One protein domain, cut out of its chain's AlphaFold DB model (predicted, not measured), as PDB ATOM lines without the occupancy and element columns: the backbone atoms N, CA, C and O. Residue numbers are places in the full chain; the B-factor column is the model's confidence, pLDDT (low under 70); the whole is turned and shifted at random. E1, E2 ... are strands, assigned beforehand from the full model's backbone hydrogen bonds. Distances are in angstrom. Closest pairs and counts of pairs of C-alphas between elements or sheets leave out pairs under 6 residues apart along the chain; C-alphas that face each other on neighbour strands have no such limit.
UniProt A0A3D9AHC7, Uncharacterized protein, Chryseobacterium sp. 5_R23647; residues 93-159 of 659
ATOM      1  N   SER A  93     213.340 206.968 261.945       96.12
ATOM      2  CA  SER A  93     212.183 207.796 261.606       96.12
ATOM      3  C   SER A  93     211.962 207.790 260.098       96.12
ATOM      4  O   SER A  93     212.909 207.606 259.328       96.12
ATOM      5  N   ALA A  94     210.713 207.981 259.674       97.25
ATOM      6  CA  ALA A  94     210.351 208.021 258.266       97.25
ATOM      7  C   ALA A  94     209.546 209.271 257.917       97.25
ATOM      8  O   ALA A  94     208.753 209.755 258.723       97.25
ATOM      9  N   THR A  95     209.730 209.767 256.698       97.38
ATOM     10  CA  THR A  95     208.939 210.864 256.127       97.38
ATOM     11  C   THR A  95     208.476 210.514 254.717       97.38
ATOM     12  O   THR A  95     209.087 209.695 254.031       97.38
ATOM     13  N   SER A  96     207.379 211.128 254.285       97.75
ATOM     14  CA  SER A  96     206.971 211.140 252.880       97.75
ATOM     15  C   SER A  96     207.579 212.370 252.206       97.75
ATOM     16  O   SER A  96     207.613 213.441 252.815       97.75
ATOM     17  N   ASN A  97     208.046 212.249 250.961       97.06
ATOM     18  CA  ASN A  97     208.459 213.416 250.174       97.06
ATOM     19  C   ASN A  97     207.295 214.367 249.866       97.06
ATOM     20  O   ASN A  97     207.506 215.570 249.728       97.06
ATOM     21  N   ASN A  98     206.077 213.833 249.775       96.94
ATOM     22  CA  ASN A  98     204.852 214.596 249.633       96.94
ATOM     23  C   ASN A  98     203.673 213.791 250.197       96.94
ATOM     24  O   ASN A  98     203.270 212.768 249.641       96.94
ATOM     25  N   THR A  99     203.078 214.271 251.287       95.25
ATOM     26  CA  THR A  99     201.954 213.592 251.950       95.25
ATOM     27  C   THR A  99     200.684 213.545 251.099       95.25
ATOM     28  O   THR A  99     199.834 212.691 251.340       95.25
ATOM     29  N   SER A 100     200.565 214.387 250.066       95.69
ATOM     30  CA  SER A 100     199.495 214.300 249.064       95.69
ATOM     31  C   SER A 100     199.681 213.148 248.073       95.69
ATOM     32  O   SER A 100     198.752 212.844 247.330       95.69
ATOM     33  N   PHE A 101     200.860 212.517 248.029       96.69
ATOM     34  CA  PHE A 101     201.162 211.391 247.134       96.69
ATOM     35  C   PHE A 101     201.157 210.048 247.868       96.69
ATOM     36  O   PHE A 101     200.950 209.004 247.255       96.69
ATOM     37  N   GLY A 102     201.365 210.058 249.183       97.12
ATOM     38  CA  GLY A 102     201.347 208.857 250.004       97.12
ATOM     39  C   GLY A 102     201.776 209.122 251.439       97.12
ATOM     40  O   GLY A 102     202.408 210.139 251.749       97.12
ATOM     41  N   THR A 103     201.439 208.187 252.321       97.44
ATOM     42  CA  THR A 103     201.789 208.230 253.744       97.44
ATOM     43  C   THR A 103     202.794 207.140 254.098       97.44
ATOM     44  O   THR A 103     203.003 206.186 253.346       97.44
ATOM     45  N   VAL A 104     203.455 207.304 255.243       97.81
ATOM     46  CA  VAL A 104     204.412 206.335 255.783       97.81
ATOM     47  C   VAL A 104     204.156 206.134 257.272       97.81
ATOM     48  O   VAL A 104     203.796 207.080 257.974       97.81
ATOM     49  N   SER A 105     204.365 204.919 257.762       96.88
ATOM     50  CA  SER A 105     204.375 204.587 259.187       96.88
ATOM     51  C   SER A 105     205.593 203.727 259.512       96.88
ATOM     52  O   SER A 105     206.118 203.033 258.641       96.88
ATOM     53  N   VAL A 106     206.073 203.793 260.754       96.69
ATOM     54  CA  VAL A 106     207.248 203.039 261.218       96.69
ATOM     55  C   VAL A 106     206.819 202.081 262.321       96.69
ATOM     56  O   VAL A 106     206.180 202.507 263.282       96.69
ATOM     57  N   SER A 107     207.187 200.809 262.187       95.25
ATOM     58  CA  SER A 107     207.078 199.792 263.234       95.25
ATOM     59  C   SER A 107     208.409 199.056 263.320       95.25
ATOM     60  O   SER A 107     208.832 198.434 262.347       95.25
ATOM     61  N   ASP A 108     209.081 199.152 264.467       89.69
ATOM     62  CA  ASP A 108     210.442 198.651 264.678       89.69
ATOM     63  C   ASP A 108     211.417 199.127 263.587       89.69
ATOM     64  O   ASP A 108     211.729 200.316 263.487       89.69
ATOM     65  N   ASN A 109     211.895 198.201 262.756       92.06
ATOM     66  CA  ASN A 109     212.808 198.462 261.657       92.06
ATOM     67  C   ASN A 109     212.135 198.418 260.275       92.06
ATOM     68  O   ASN A 109     212.832 198.390 259.262       92.06
ATOM     69  N   VAL A 110     210.803 198.406 260.214       96.62
ATOM     70  CA  VAL A 110     210.036 198.370 258.966       96.62
ATOM     71  C   VAL A 110     209.251 199.664 258.795       96.62
ATOM     72  O   VAL A 110     208.457 200.059 259.650       96.62
ATOM     73  N   ILE A 111     209.444 200.311 257.650       97.94
ATOM     74  CA  ILE A 111     208.616 201.429 257.202       97.94
ATOM     75  C   ILE A 111     207.551 200.866 256.264       97.94
ATOM     76  O   ILE A 111     207.880 200.234 255.261       97.94
ATOM     77  N   THR A 112     206.277 201.099 256.572       97.88
ATOM     78  CA  THR A 112     205.164 200.772 255.675       97.88
ATOM     79  C   THR A 112     204.748 202.030 254.929       97.88
ATOM     80  O   THR A 112     204.313 203.004 255.540       97.88
ATOM     81  N   ALA A 113     204.894 202.015 253.610       97.75
ATOM     82  CA  ALA A 113     204.467 203.084 252.724       97.75
ATOM     83  C   ALA A 113     203.086 202.776 252.129       97.75
ATOM     84  O   ALA A 113     202.795 201.645 251.744       97.75
ATOM     85  N   ALA A 114     202.242 203.794 252.013       97.19
ATOM     86  CA  ALA A 114     200.929 203.704 251.389       97.19
ATOM     87  C   ALA A 114     200.797 204.808 250.326       97.19
ATOM     88  O   ALA A 114     200.391 205.926 250.658       97.19
ATOM     89  N   PRO A 115     201.164 204.531 249.057       96.06
ATOM     90  CA  PRO A 115     200.899 205.446 247.954       96.06
ATOM     91  C   PRO A 115     199.392 205.705 247.828       96.06
ATOM     92  O   PRO A 115     198.586 204.775 247.903       96.06
ATOM     93  N   LEU A 116     199.010 206.958 247.598       94.12
ATOM     94  CA  LEU A 116     197.646 207.309 247.221       94.12
ATOM     95  C   LEU A 116     197.366 206.893 245.769       94.12
ATOM     96  O   LEU A 116     198.272 206.669 244.963       94.12
ATOM     97  N   ALA A 117     196.082 206.797 245.425       89.12
ATOM     98  CA  ALA A 117     195.641 206.477 244.074       89.12
ATOM     99  C   ALA A 117     196.244 207.467 243.051       89.12
ATOM    100  O   ALA A 117     196.197 208.678 243.249       89.12
ATOM    101  N   GLY A 118     196.835 206.943 241.972       89.81
ATOM    102  CA  GLY A 118     197.548 207.735 240.961       89.81
ATOM    103  C   GLY A 118     199.034 207.967 241.234       89.81
ATOM    104  O   GLY A 118     199.715 208.530 240.381       89.81
ATOM    105  N   TYR A 119     199.562 207.477 242.357       94.19
ATOM    106  CA  TYR A 119     200.973 207.604 242.719       94.19
ATOM    107  C   TYR A 119     201.655 206.238 242.861       94.19
ATOM    108  O   TYR A 119     201.015 205.193 242.993       94.19
ATOM    109  N   THR A 120     202.978 206.246 242.760       95.25
ATOM    110  CA  THR A 120     203.867 205.088 242.895       95.25
ATOM    111  C   THR A 120     205.212 205.542 243.470       95.25
ATOM    112  O   THR A 120     205.359 206.701 243.850       95.25
ATOM    113  N   TYR A 121     206.195 204.651 243.556       96.38
ATOM    114  CA  TYR A 121     207.545 204.971 244.018       96.38
ATOM    115  C   TYR A 121     208.399 205.578 242.900       96.38
ATOM    116  O   TYR A 121     208.362 205.121 241.758       96.38
ATOM    117  N   ALA A 122     209.185 206.599 243.236       96.06
ATOM    118  CA  ALA A 122     210.205 207.150 242.353       96.06
ATOM    119  C   ALA A 122     211.391 206.180 242.196       96.06
ATOM    120  O   ALA A 122     211.491 205.172 242.896       96.06
ATOM    121  N   SER A 123     212.323 206.507 241.301       93.94
ATOM    122  CA  SER A 123     213.630 205.851 241.226       93.94
ATOM    123  C   SER A 123     214.714 206.860 241.627       93.94
ATOM    124  O   SER A 123     214.924 207.818 240.878       93.94
ATOM    125  N   PRO A 124     215.376 206.708 242.793       95.56
ATOM    126  CA  PRO A 124     215.190 205.659 243.804       95.56
ATOM    127  C   PRO A 124     213.923 205.848 244.665       95.56
ATOM    128  O   PRO A 124     213.478 206.972 244.907       95.56
ATOM    129  N   ALA A 125     213.380 204.743 245.189       96.88
ATOM    130  CA  ALA A 125     212.141 204.725 245.982       96.88
ATOM    131  C   ALA A 125     212.280 205.355 247.377       96.88
ATOM    132  O   ALA A 125     211.277 205.677 248.017       96.88
ATOM    133  N   TYR A 126     213.509 205.536 247.857       97.62
ATOM    134  CA  TYR A 126     213.802 206.139 249.149       97.62
ATOM    135  C   TYR A 126     215.101 206.948 249.112       97.62
ATOM    136  O   TYR A 126     215.949 206.752 248.239       97.62
ATOM    137  N   THR A 127     215.267 207.810 250.114       97.44
ATOM    138  CA  THR A 127     216.488 208.579 250.378       97.44
ATOM    139  C   THR A 127     216.831 208.483 251.866       97.44
ATOM    140  O   THR A 127     215.963 208.694 252.713       97.44
ATOM    141  N   VAL A 128     218.087 208.186 252.214       96.81
ATOM    142  CA  VAL A 128     218.579 208.333 253.597       96.81
ATOM    143  C   VAL A 128     218.907 209.812 253.813       96.81
ATOM    144  O   VAL A 128     219.876 210.313 253.253       96.81
ATOM    145  N   ILE A 129     218.076 210.521 254.577       96.44
ATOM    146  CA  ILE A 129     218.195 211.975 254.789       96.44
ATOM    147  C   ILE A 129     219.282 212.296 255.814       96.44
ATOM    148  O   ILE A 129     220.027 213.263 255.668       96.44
ATOM    149  N   SER A 130     219.383 211.474 256.857       94.62
ATOM    150  CA  SER A 130     220.395 211.603 257.900       94.62
ATOM    151  C   SER A 130     220.732 210.245 258.501       94.62
ATOM    152  O   SER A 130     219.899 209.335 258.492       94.62
ATOM    153  N   GLY A 131     221.920 210.139 259.095       92.44
ATOM    154  CA  GLY A 131     222.405 208.902 259.701       92.44
ATOM    155  C   GLY A 131     223.057 207.970 258.687       92.44
ATOM    156  O   GLY A 131     223.600 208.409 257.676       92.44
ATOM    157  N   SER A 132     223.028 206.675 258.987       90.06
ATOM    158  CA  SER A 132     223.588 205.627 258.140       90.06
ATOM    159  C   SER A 132     222.756 204.361 258.305       90.06
ATOM    160  O   SER A 132     222.611 203.842 259.415       90.06
ATOM    161  N   ALA A 133     222.205 203.871 257.196       93.88
ATOM    162  CA  ALA A 133     221.396 202.664 257.140       93.88
ATOM    163  C   ALA A 133     221.394 202.082 255.721       93.88
ATOM    164  O   ALA A 133     221.520 202.818 254.742       93.88
ATOM    165  N   THR A 134     221.170 200.776 255.610       94.62
ATOM    166  CA  THR A 134     220.779 200.133 254.348       94.62
ATOM    167  C   THR A 134     219.281 199.851 254.365       94.62
ATOM    168  O   THR A 134     218.744 199.479 255.410       94.62
ATOM    169  N   VAL A 135     218.602 200.003 253.227       96.31
ATOM    170  CA  VAL A 135     217.154 199.765 253.122       96.31
ATOM    171  C   VAL A 135     216.865 198.792 251.982       96.31
ATOM    172  O   VAL A 135     217.347 198.973 250.864       96.31
ATOM    173  N   SER A 136     216.063 197.768 252.274       96.44
ATOM    174  CA  SER A 136     215.544 196.807 251.296       96.44
ATOM    175  C   SER A 136     214.039 197.000 251.131       96.44
ATOM    176  O   SER A 136     213.329 197.124 252.128       96.44
ATOM    177  N   GLN A 137     213.551 197.031 249.889       96.44
ATOM    178  CA  GLN A 137     212.132 197.209 249.580       96.44
ATOM    179  C   GLN A 137     211.495 195.883 249.152       96.44
ATOM    180  O   GLN A 137     211.986 195.213 248.246       96.44
ATOM    181  N   ASN A 138     210.349 195.555 249.748       96.00
ATOM    182  CA  ASN A 138     209.458 194.488 249.306       96.00
ATOM    183  C   ASN A 138     208.021 195.027 249.213       96.00
ATOM    184  O   ASN A 138     207.310 195.151 250.214       96.00
ATOM    185  N   GLY A 139     207.611 195.405 247.999       94.06
ATOM    186  CA  GLY A 139     206.334 196.074 247.757       94.06
ATOM    187  C   GLY A 139     206.226 197.386 248.537       94.06
ATOM    188  O   GLY A 139     206.977 198.330 248.294       94.06
ATOM    189  N   ASN A 140     205.287 197.422 249.483       95.81
ATOM    190  CA  ASN A 140     205.003 198.587 250.324       95.81
ATOM    191  C   ASN A 140     205.810 198.631 251.629       95.81
ATOM    192  O   ASN A 140     205.659 199.571 252.406       95.81
ATOM    193  N   GLN A 141     206.647 197.628 251.895       97.50
ATOM    194  CA  GLN A 141     207.462 197.563 253.104       97.50
ATOM    195  C   GLN A 141     208.931 197.840 252.786       97.50
ATOM    196  O   GLN A 141     209.494 197.279 251.847       97.50
ATOM    197  N   PHE A 142     209.553 198.684 253.604       97.94
ATOM    198  CA  PHE A 142     210.965 199.042 253.531       97.94
ATOM    199  C   PHE A 142     211.638 198.626 254.838       97.94
ATOM    200  O   PHE A 142     211.436 199.249 255.881       97.94
ATOM    201  N   THR A 143     212.422 197.552 254.793       97.25
ATOM    202  CA  THR A 143     213.169 197.051 255.949       97.25
ATOM    203  C   THR A 143     214.492 197.795 256.055       97.25
ATOM    204  O   THR A 143     215.315 197.757 255.139       97.25
ATOM    205  N   VAL A 144     214.694 198.472 257.180       95.62
ATOM    206  CA  VAL A 144     215.854 199.313 257.471       95.62
ATOM    207  C   VAL A 144     216.825 198.540 258.362       95.62
ATOM    208  O   VAL A 144     216.446 197.954 259.374       95.62
ATOM    209  N   THR A 145     218.106 198.543 258.012       93.38
ATOM    210  CA  THR A 145     219.193 198.055 258.871       93.38
ATOM    211  C   THR A 145     220.076 199.248 259.239       93.38
ATOM    212  O   THR A 145     220.931 199.640 258.442       93.38
ATOM    213  N   PRO A 146     219.829 199.898 260.393       91.12
ATOM    214  CA  PRO A 146     220.549 201.104 260.779       91.12
ATOM    215  C   PRO A 146     221.910 200.777 261.407       91.12
ATOM    216  O   PRO A 146     222.025 199.867 262.227       91.12
ATOM    217  N   SER A 147     222.928 201.571 261.079       89.31
ATOM    218  CA  SER A 147     224.215 201.627 261.792       89.31
ATOM    219  C   SER A 147     224.404 202.925 262.592       89.31
ATOM    220  O   SER A 147     225.371 203.054 263.337       89.31
ATOM    221  N   ALA A 148     223.463 203.866 262.471       89.81
ATOM    222  CA  ALA A 148     223.299 205.043 263.319       89.81
ATOM    223  C   ALA A 148     221.816 205.459 263.360       89.81
ATOM    224  O   ALA A 148     221.011 204.984 262.554       89.81
ATOM    225  N   ALA A 149     221.450 206.372 264.269       91.81
ATOM    226  CA  ALA A 149     220.127 207.005 264.263       91.81
ATOM    227  C   ALA A 149     219.842 207.603 262.875       91.81
ATOM    228  O   ALA A 149     220.618 208.437 262.408       91.81
ATOM    229  N   SER A 150     218.777 207.148 262.209       94.75
ATOM    230  CA  SER A 150     218.567 207.418 260.781       94.75
ATOM    231  C   SER A 150     217.163 207.925 260.465       94.75
ATOM    232  O   SER A 150     216.173 207.491 261.060       94.75
ATOM    233  N   GLN A 151     217.081 208.830 259.491       96.88
ATOM    234  CA  GLN A 151     215.824 209.314 258.928       96.88
ATOM    235  C   GLN A 151     215.740 208.912 257.459       96.88
ATOM    236  O   GLN A 151     216.623 209.245 256.669       96.88
ATOM    237  N   ILE A 152     214.671 208.205 257.097       98.00
ATOM    238  CA  ILE A 152     214.428 207.719 255.739       98.00
ATOM    239  C   ILE A 152     213.253 208.490 255.137       98.00
ATOM    240  O   ILE A 152     212.184 208.580 255.733       98.00
ATOM    241  N   GLN A 153     213.424 209.040 253.945       98.06
ATOM    242  CA  GLN A 153     212.323 209.580 253.157       98.06
ATOM    243  C   GLN A 153     211.877 208.532 252.139       98.06
ATOM    244  O   GLN A 153     212.719 207.981 251.435       98.06
ATOM    245  N   ILE A 154     210.575 208.272 252.042       98.38
ATOM    246  CA  ILE A 154     209.993 207.511 250.934       98.38
ATOM    247  C   ILE A 154     209.615 208.494 249.827       98.38
ATOM    248  O   ILE A 154     208.942 209.498 250.073       98.38
ATOM    249  N   ASN A 155     210.069 208.202 248.610       97.75
ATOM    250  CA  ASN A 155     209.888 209.053 247.445       97.75
ATOM    251  C   ASN A 155     208.703 208.549 246.622       97.75
ATOM    252  O   ASN A 155     208.827 207.574 245.878       97.75
ATOM    253  N   PHE A 156     207.563 209.223 246.724       97.81
ATOM    254  CA  PHE A 156     206.429 209.002 245.837       97.81
ATOM    255  C   PHE A 156     206.515 209.898 244.593       97.81
ATOM    256  O   PHE A 156     207.025 211.020 244.642       97.81
ATOM    257  N   VAL A 157     205.976 209.416 243.479       96.00
ATOM    258  CA  VAL A 157     205.854 210.128 242.203       96.00
ATOM    259  C   VAL A 157     204.502 209.816 241.563       96.00
ATOM    260  O   VAL A 157     203.922 208.760 241.817       96.00
ATOM    261  N   ALA A 158     203.978 210.728 240.744       93.38
ATOM    262  CA  ALA A 158     202.779 210.462 239.955       93.38
ATOM    263  C   ALA A 158     203.034 209.323 238.955       93.38
ATOM    264  O   ALA A 158     204.099 209.247 238.338       93.38
ATOM    265  N   LYS A 159     202.046 208.442 238.781       90.94
ATOM    266  CA  LYS A 159     202.059 207.448 237.706       90.94
ATOM    267  C   LYS A 159     201.988 208.151 236.340       90.94
ATOM    268  O   LYS A 159     201.387 209.224 236.243       90.94
TER     269      LYS A 159
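AT A GLANCE: This is residues 93 to 159 of the 659 residues of an uncharacterized protein of Chryseobacterium sp. 5_R23647 (UniProt A0A3D9AHC7). Look for a small, elongated sandwich, two sheets face to face: a strongly twisted sheet of four strands, E2, E3, E6 and E5, covers a sheet of three, E1, E7 and E4, and the strands of the one run at 10 degrees to those of the other. The chain changes sheets at the links E1 to E2, E3 to E4, E4 to E5 and E6 to E7, and the longest strand by residues, E4, bends by 74 degrees at residue 123. You have 67 printed residues, with seven named strands in the order E1 to E7, no named helix, and the class all strand. The larger sheet runs E2, E3, E6, E5 and is antiparallel; the smaller runs E1, E7, E4 and is mixed. The whole is compact, with a radius of gyration of the C-alphas of 11.0 A and spans of 34 by 18 by 17 A.

HOW THE PARTS SIT: Begin at E1, residues 93 to 96, an edge strand parallel to E7, residues 150 to 158, at 17 degrees; N 95 and O 152 are 2.9 A apart, within hydrogen-bond range. On to E2, residues 102 to 107, in the other sheet: its closest C-alpha to E1 is that of Thr 103, 6.0 A from Ser 96. E2 and E3, residues 110 to 115, form an antiparallel hairpin, with N 105 and O 112 at 2.9 A. E4, residues 119 to 130, is the antiparallel neighbour of E7 at 158 degrees; check N 122 and O 155, 2.8 A, and, past the bend, N 127 and O 153, 2.9 A. E5, residues 133 to 138, and E6, residues 141 to 146, make the second hairpin, with N 136 and O 143 at 3.0 A. E6 is also the antiparallel neighbour of E3, where N 142 and O 111 are 2.8 A apart. E4 and E6 are apart.

IN THESE COORDINATES: Find C-alpha 93 at (212.183, 207.796, 261.606), where E1 begins and runs 10.7 A. E2 spans 17.0 A and E3 16.0 A. Find C-alpha 119 at (200.973, 207.604, 242.719); from there E4 covers 25.0 A to C-alpha 130. E5 spans 16.5 A and E6 15.6 A. E7 runs 26.3 A to C-alpha 158 at (202.779, 210.462, 239.955).

THE WHOLE: The two C-alphas farthest apart are those of Gly 118 and Ser 147, 34.4 A. The printed part has no cut, and the six links between successive strands are tight. The mean pLDDT of the printed part is 95.4, and no printed residue is under 70.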